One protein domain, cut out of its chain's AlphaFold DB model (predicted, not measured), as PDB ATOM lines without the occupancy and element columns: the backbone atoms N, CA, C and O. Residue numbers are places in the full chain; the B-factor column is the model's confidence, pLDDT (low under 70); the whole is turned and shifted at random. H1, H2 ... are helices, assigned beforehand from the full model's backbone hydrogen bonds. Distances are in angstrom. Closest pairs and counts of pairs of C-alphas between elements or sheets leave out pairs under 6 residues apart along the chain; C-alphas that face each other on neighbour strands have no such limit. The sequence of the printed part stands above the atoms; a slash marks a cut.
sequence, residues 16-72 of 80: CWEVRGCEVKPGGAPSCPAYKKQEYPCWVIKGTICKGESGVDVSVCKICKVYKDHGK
ATOM      1  N   CYS A  16     -42.395   0.093  22.262       84.25
ATOM      2  CA  CYS A  16     -41.503   0.611  21.224       84.25
ATOM      3  C   CYS A  16     -41.665  -0.111  19.878       84.25
ATOM      4  O   CYS A  16     -41.612   0.533  18.827       84.25
ATOM      5  N   TRP A  17     -41.877  -1.431  19.894       82.44
ATOM      6  CA  TRP A  17     -42.050  -2.207  18.665       82.44
ATOM      7  C   TRP A  17     -43.358  -1.886  17.940       82.44
ATOM      8  O   TRP A  17     -43.370  -1.935  16.712       82.44
ATOM      9  N   GLU A  18     -44.410  -1.501  18.666       83.44
ATOM     10  CA  GLU A  18     -45.682  -1.054  18.086       83.44
ATOM     11  C   GLU A  18     -45.498   0.312  17.417       83.44
ATOM     12  O   GLU A  18     -45.791   0.471  16.235       83.44
ATOM     13  N   VAL A  19     -44.885   1.275  18.118       82.62
ATOM     14  CA  VAL A  19     -44.613   2.620  17.568       82.62
ATOM     15  C   VAL A  19     -43.709   2.565  16.336       82.62
ATOM     16  O   VAL A  19     -43.873   3.338  15.393       82.62
ATOM     17  N   ARG A  20     -42.717   1.672  16.334       76.88
ATOM     18  CA  ARG A  20     -41.757   1.537  15.227       76.88
ATOM     19  C   ARG A  20     -42.248   0.616  14.110       76.88
ATOM     20  O   ARG A  20     -41.554   0.531  13.090       76.88
ATOM     21  N   GLY A  21     -43.394  -0.047  14.286       77.00
ATOM     22  CA  GLY A  21     -43.947  -0.998  13.325       77.00
ATOM     23  C   GLY A  21     -43.009  -2.175  13.072       77.00
ATOM     24  O   GLY A  21     -42.771  -2.551  11.926       77.00
ATOM     25  N   CYS A  22     -42.398  -2.726  14.122       75.44
ATOM     26  CA  CYS A  22     -41.417  -3.798  13.963       75.44
ATOM     27  C   CYS A  22     -42.024  -5.069  13.374       75.44
ATOM     28  O   CYS A  22     -41.297  -5.820  12.758       75.44
ATOM     29  N   GLU A  23     -43.319  -5.320  13.503       68.19
ATOM     30  CA  GLU A  23     -43.977  -6.461  12.856       68.19
ATOM     31  C   GLU A  23     -44.182  -6.291  11.342       68.19
ATOM     32  O   GLU A  23     -44.170  -7.279  10.615       68.19
ATOM     33  N   VAL A  24     -44.325  -5.049  10.861       69.94
ATOM     34  CA  VAL A  24     -44.644  -4.746   9.453       69.94
ATOM     35  C   VAL A  24     -43.413  -4.439   8.600       69.94
ATOM     36  O   VAL A  24     -43.499  -4.424   7.374       69.94
ATOM     37  N   LYS A  25     -42.253  -4.174   9.213       64.12
ATOM     38  CA  LYS A  25     -41.025  -3.870   8.464       64.12
ATOM     39  C   LYS A  25     -40.369  -5.135   7.890       64.12
ATOM     40  O   LYS A  25     -40.333  -6.154   8.578       64.12
ATOM     41  N   PRO A  26     -39.770  -5.080   6.685       50.41
ATOM     42  CA  PRO A  26     -38.944  -6.172   6.170       50.41
ATOM     43  C   PRO A  26     -37.743  -6.408   7.105       50.41
ATOM     44  O   PRO A  26     -37.038  -5.467   7.466       50.41
ATOM     45  N   GLY A  27     -37.570  -7.655   7.560       57.50
ATOM     46  CA  GLY A  27     -36.654  -8.028   8.653       57.50
ATOM     47  C   GLY A  27     -37.268  -7.957  10.064       57.50
ATOM     48  O   GLY A  27     -36.629  -8.355  11.025       57.50
ATOM     49  N   GLY A  28     -38.517  -7.521  10.186       60.59
ATOM     50  CA  GLY A  28     -39.254  -7.089  11.375       60.59
ATOM     51  C   GLY A  28     -39.064  -7.776  12.740       60.59
ATOM     52  O   GLY A  28     -38.013  -7.673  13.376       60.59
ATOM     53  N   ALA A  29     -40.132  -8.405  13.248       60.59
ATOM     54  CA  ALA A  29     -40.203  -9.096  14.540       60.59
ATOM     55  C   ALA A  29     -38.972  -9.969  14.883       60.59
ATOM     56  O   ALA A  29     -38.494  -9.884  16.019       60.59
ATOM     57  N   PRO A  30     -38.401 -10.766  13.950       64.38
ATOM     58  CA  PRO A  30     -37.222 -11.578  14.250       64.38
ATOM     59  C   PRO A  30     -35.928 -10.769  14.418       64.38
ATOM     60  O   PRO A  30     -35.029 -11.246  15.113       64.38
ATOM     61  N   SER A  31     -35.824  -9.563  13.853       71.00
ATOM     62  CA  SER A  31     -34.635  -8.709  14.011       71.00
ATOM     63  C   SER A  31     -34.800  -7.646  15.090       71.00
ATOM     64  O   SER A  31     -33.824  -6.988  15.426       71.00
ATOM     65  N   CYS A  32     -35.997  -7.468  15.660       78.44
ATOM     66  CA  CYS A  32     -36.217  -6.523  16.751       78.44
ATOM     67  C   CYS A  32     -36.052  -7.211  18.117       78.44
ATOM     68  O   CYS A  32     -36.940  -7.957  18.542       78.44
ATOM     69  N   PRO A  33     -34.975  -6.930  18.877       82.69
ATOM     70  CA  PRO A  33     -34.761  -7.557  20.183       82.69
ATOM     71  C   PRO A  33     -35.845  -7.170  21.195       82.69
ATOM     72  O   PRO A  33     -36.209  -7.979  22.045       82.69
ATOM     73  N   ALA A  34     -36.405  -5.960  21.064       83.19
ATOM     74  CA  ALA A  34     -37.520  -5.502  21.887       83.19
ATOM     75  C   ALA A  34     -38.793  -6.325  21.653       83.19
ATOM     76  O   ALA A  34     -39.493  -6.642  22.607       83.19
ATOM     77  N   TYR A  35     -39.051  -6.742  20.410       83.88
ATOM     78  CA  TYR A  35     -40.198  -7.592  20.090       83.88
ATOM     79  C   TYR A  35     -40.040  -9.019  20.632       83.88
ATOM     80  O   TYR A  35     -41.030  -9.653  20.972       83.88
ATOM     81  N   LYS A  36     -38.806  -9.530  20.749       82.62
ATOM     82  CA  LYS A  36     -38.533 -10.838  21.374       82.62
ATOM     83  C   LYS A  36     -38.662 -10.813  22.896       82.62
ATOM     84  O   LYS A  36     -38.934 -11.843  23.499       82.62
ATOM     85  N   LYS A  37     -38.442  -9.653  23.518       83.94
ATOM     86  CA  LYS A  37     -38.494  -9.459  24.972       83.94
ATOM     87  C   LYS A  37     -39.609  -8.484  25.335       83.94
ATOM     88  O   LYS A  37     -39.354  -7.422  25.895       83.94
ATOM     89  N   GLN A  38     -40.845  -8.873  25.022       84.38
ATOM     90  CA  GLN A  38     -42.026  -8.022  25.197       84.38
ATOM     91  C   GLN A  38     -42.342  -7.683  26.654       84.38
ATOM     92  O   GLN A  38     -43.198  -6.853  26.901       84.38
ATOM     93  N   GLU A  39     -41.685  -8.322  27.618       83.62
ATOM     94  CA  GLU A  39     -41.859  -8.055  29.048       83.62
ATOM     95  C   GLU A  39     -41.020  -6.862  29.529       83.62
ATOM     96  O   GLU A  39     -41.283  -6.310  30.597       83.62
ATOM     97  N   TYR A  40     -40.026  -6.451  28.732       84.94
ATOM     98  CA  TYR A  40     -39.025  -5.462  29.107       84.94
ATOM     99  C   TYR A  40     -39.080  -4.224  28.211       84.94
ATOM    100  O   TYR A  40     -39.366  -4.317  27.011       84.94
ATOM    101  N   PRO A  41     -38.765  -3.039  28.754       87.12
ATOM    102  CA  PRO A  41     -38.683  -1.850  27.936       87.12
ATOM    103  C   PRO A  41     -37.515  -1.886  26.942       87.12
ATOM    104  O   PRO A  41     -36.466  -2.474  27.198       87.12
ATOM    105  N   CYS A  42     -37.650  -1.210  25.796       85.44
ATOM    106  CA  CYS A  42     -36.614  -1.247  24.757       85.44
ATOM    107  C   CYS A  42     -35.260  -0.710  25.250       85.44
ATOM    108  O   CYS A  42     -34.226  -1.233  24.852       85.44
ATOM    109  N   TRP A  43     -35.258   0.263  26.165       86.56
ATOM    110  CA  TRP A  43     -34.048   0.860  26.734       86.56
ATOM    111  C   TRP A  43     -33.290  -0.020  27.723       86.56
ATOM    112  O   TRP A  43     -32.174   0.328  28.088       86.56
ATOM    113  N   VAL A  44     -33.826  -1.168  28.146       85.38
ATOM    114  CA  VAL A  44     -33.049  -2.130  28.950       85.38
ATOM    115  C   VAL A  44     -32.496  -3.281  28.112       85.38
ATOM    116  O   VAL A  44     -31.647  -4.027  28.593       85.38
ATOM    117  N   ILE A  45     -32.908  -3.395  26.848       84.81
ATOM    118  CA  ILE A  45     -32.570  -4.515  25.970       84.81
ATOM    119  C   ILE A  45     -31.418  -4.129  25.037       84.81
ATOM    120  O   ILE A  45     -31.547  -3.222  24.212       84.81
ATOM    121  N   LYS A  46     -30.306  -4.866  25.134       85.75
ATOM    122  CA  LYS A  46     -29.138  -4.754  24.244       85.75
ATOM    123  C   LYS A  46     -29.487  -5.141  22.801       85.75
ATOM    124  O   LYS A  46     -30.326  -6.013  22.573       85.75
ATOM    125  N   GLY A  47     -28.866  -4.474  21.832       80.25
ATOM    126  CA  GLY A  47     -29.136  -4.633  20.399       80.25
ATOM    127  C   GLY A  47     -30.343  -3.837  19.894       80.25
ATOM    128  O   GLY A  47     -30.650  -3.867  18.707       80.25
ATOM    129  N   THR A  48     -31.059  -3.127  20.769       83.12
ATOM    130  CA  THR A  48     -32.101  -2.194  20.328       83.12
ATOM    131  C   THR A  48     -31.486  -0.856  19.940       83.12
ATOM    132  O   THR A  48     -30.439  -0.473  20.446       83.12
ATOM    133  N   ILE A  49     -32.198  -0.075  19.126       77.62
ATOM    134  CA  ILE A  49     -31.809   1.308  18.793       77.62
ATOM    135  C   ILE A  49     -31.588   2.164  20.052       77.62
ATOM    136  O   ILE A  49     -30.773   3.074  20.045       77.62
ATOM    137  N   CYS A  50     -32.313   1.872  21.135       80.19
ATOM    138  CA  CYS A  50     -32.211   2.610  22.389       80.19
ATOM    139  C   CYS A  50     -30.982   2.257  23.236       80.19
ATOM    140  O   CYS A  50     -30.669   3.024  24.138       80.19
ATOM    141  N   LYS A  51     -30.358   1.096  23.018       81.94
ATOM    142  CA  LYS A  51     -29.234   0.602  23.832       81.94
ATOM    143  C   LYS A  51     -27.973   0.323  22.993       81.94
ATOM    144  O   LYS A  51     -26.919  -0.002  23.538       81.94
ATOM    145  N   GLY A  52     -28.094   0.401  21.666       78.31
ATOM    146  CA  GLY A  52     -27.077  -0.007  20.703       78.31
ATOM    147  C   GLY A  52     -26.719  -1.495  20.795       78.31
ATOM    148  O   GLY A  52     -27.200  -2.233  21.661       78.31
ATOM    149  N   GLU A  53     -25.837  -1.950  19.909       79.06
ATOM    150  CA  GLU A  53     -25.300  -3.318  19.951       79.06
ATOM    151  C   GLU A  53     -24.420  -3.566  21.175       79.06
ATOM    152  O   GLU A  53     -24.422  -4.667  21.717       79.06
ATOM    153  N   SER A  54     -23.712  -2.541  21.652       77.38
ATOM    154  CA  SER A  54     -22.791  -2.616  22.789       77.38
ATOM    155  C   SER A  54     -23.495  -2.588  24.147       77.38
ATOM    156  O   SER A  54     -22.979  -3.158  25.104       77.38
ATOM    157  N   GLY A  55     -24.707  -2.031  24.235       76.06
ATOM    158  CA  GLY A  55     -25.457  -1.922  25.489       76.06
ATOM    159  C   GLY A  55     -25.169  -0.653  26.299       76.06
ATOM    160  O   GLY A  55     -25.708  -0.506  27.401       76.06
ATOM    161  N   VAL A  56     -24.332   0.241  25.762       75.44
ATOM    162  CA  VAL A  56     -23.861   1.463  26.433       75.44
ATOM    163  C   VAL A  56     -24.353   2.755  25.776       75.44
ATOM    164  O   VAL A  56     -24.398   3.783  26.446       75.44
ATOM    165  N   ASP A  57     -24.757   2.723  24.501       76.69
ATOM    166  CA  ASP A  57     -25.297   3.919  23.849       76.69
ATOM    167  C   ASP A  57     -26.790   4.062  24.147       76.69
ATOM    168  O   ASP A  57     -27.624   3.327  23.620       76.69
ATOM    169  N   VAL A  58     -27.113   5.011  25.026       80.75
ATOM    170  CA  VAL A  58     -28.490   5.335  25.442       80.75
ATOM    171  C   VAL A  58     -28.933   6.722  24.968       80.75
ATOM    172  O   VAL A  58     -30.054   7.164  25.241       80.75
ATOM    173  N   SER A  59     -28.057   7.410  24.232       81.25
ATOM    174  CA  SER A  59     -28.222   8.780  23.739       81.25
ATOM    175  C   SER A  59     -29.483   8.917  22.888       81.25
ATOM    176  O   SER A  59     -30.304   9.809  23.109       81.25
ATOM    177  N   VAL A  60     -29.696   7.963  21.975       81.75
ATOM    178  CA  VAL A  60     -30.877   7.918  21.100       81.75
ATOM    179  C   VAL A  60     -32.160   7.695  21.899       81.75
ATOM    180  O   VAL A  60     -33.224   8.207  21.542       81.75
ATOM    181  N   CYS A  61     -32.091   6.964  23.011       83.25
ATOM    182  CA  CYS A  61     -33.288   6.686  23.785       83.25
ATOM    183  C   CYS A  61     -33.763   7.876  24.619       83.25
ATOM    184  O   CYS A  61     -34.970   8.068  24.749       83.25
ATOM    185  N   LYS A  62     -32.851   8.733  25.095       80.12
ATOM    186  CA  LYS A  62     -33.208   9.961  25.832       80.12
ATOM    187  C   LYS A  62     -34.127  10.891  25.027       80.12
ATOM    188  O   LYS A  62     -34.965  11.592  25.593       80.12
ATOM    189  N   ILE A  63     -34.013  10.874  23.698       83.25
ATOM    190  CA  ILE A  63     -34.872  11.659  22.797       83.25
ATOM    191  C   ILE A  63     -36.087  10.880  22.269       83.25
ATOM    192  O   ILE A  63     -36.973  11.477  21.657       83.25
ATOM    193  N   CYS A  64     -36.168   9.571  22.521       84.06
ATOM    194  CA  CYS A  64     -37.241   8.710  22.037       84.06
ATOM    195  C   CYS A  64     -38.572   9.023  22.735       84.06
ATOM    196  O   CYS A  64     -38.654   9.056  23.963       84.06
ATOM    197  N   LYS A  65     -39.647   9.178  21.947       84.94
ATOM    198  CA  LYS A  65     -41.000   9.450  22.466       84.94
ATOM    199  C   LYS A  65     -41.454   8.402  23.486       84.94
ATOM    200  O   LYS A  65     -41.991   8.765  24.518       84.94
ATOM    201  N   VAL A  66     -41.179   7.125  23.227       86.25
ATOM    202  CA  VAL A  66     -41.598   6.012  24.097       86.25
ATOM    203  C   VAL A  66     -40.941   6.103  25.476       86.25
ATOM    204  O   VAL A  66     -41.591   5.882  26.490       86.25
ATOM    205  N   TYR A  67     -39.658   6.463  25.526       85.75
ATOM    206  CA  TYR A  67     -38.950   6.648  26.791       85.75
ATOM    207  C   TYR A  67     -39.406   7.920  27.518       85.75
ATOM    208  O   TYR A  67     -39.560   7.908  28.734       85.75
ATOM    209  N   LYS A  68     -39.716   9.000  26.791       85.44
ATOM    210  CA  LYS A  68     -40.320  10.198  27.394       85.44
ATOM    211  C   LYS A  68     -41.696   9.917  28.006       85.44
ATOM    212  O   LYS A  68     -41.993  10.437  29.072       85.44
ATOM    213  N   ASP A  69     -42.500   9.080  27.355       86.88
ATOM    214  CA  ASP A  69     -43.863   8.756  27.789       86.88
ATOM    215  C   ASP A  69     -43.892   7.739  28.945       86.88
ATOM    216  O   ASP A  69     -44.658   7.868  29.899       86.88
ATOM    217  N   HIS A  70     -43.016   6.730  28.895       86.69
ATOM    218  CA  HIS A  70     -43.076   5.581  29.802       86.69
ATOM    219  C   HIS A  70     -41.847   5.401  30.700       86.69
ATOM    220  O   HIS A  70     -41.948   4.736  31.727       86.69
ATOM    221  N   GLY A  71     -40.699   5.978  30.342       79.25
ATOM    222  CA  GLY A  71     -39.454   5.885  31.106       79.25
ATOM    223  C   GLY A  71     -39.335   6.905  32.236       79.25
ATOM    224  O   GLY A  71     -38.439   6.771  33.054       79.25
ATOM    225  N   LYS A  72     -40.212   7.923  32.294       74.75
ATOM    226  CA  LYS A  72     -40.281   8.938  33.371       74.75
ATOM    227  C   LYS A  72     -38.943   9.623  33.724       74.75
ATOM    228  O   LYS A  72     -38.805  10.168  34.813       74.75
TER     229      LYS A  72
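What this domain is: This is residues 16 to 72 of the 80 residues of an uncharacterized protein of Candidatus Omnitrophica bacterium (UniProt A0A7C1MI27). With little regular structure, this rounded body is mostly loops: H5 and H4 on one side, H1, H2 and H3 on the other, residues 37 to 58 joining them. The 57 printed residues include five helices, H1 to H5 in chain order, and no named strand; the class is all helix, with only 22 residues in named elements. It is compact, radius of gyration of the C-alphas 10.6 A, spanning 28 by 24 by 19 A.

Where its parts are: H5, residues 65 to 70, spans 8.5 A, ending at C-alpha 70 (-43.076, 5.581, 29.802). H4 is residues 59 to 62, H3 33 to 36, H2 28 to 31, H1 16 to 19, from C-alpha 16 (-41.503, 0.611, 21.224).

How they stand to each other: H5 is close to H1 but not clearly touching (closest C-alphas Val 66 and Cys 16, 6.1 A). H1 and H3 only just touch, with 3 C-alpha pairs within 8 A (closest Trp 17 and Tyr 35, 5.9 A). H2 and H3 touch only at the corner, only just, with 3 pairs (closest Ala 29 and Tyr 35, 5.8 A). Every O i to N i+4 pair in H5 is within hydrogen-bond range; the other helices are too short for one.

The domain as a whole: The printed part has no cut. The H3 to H4 link is long, 22 residues. Residues 23 to 30 have pLDDT under 70.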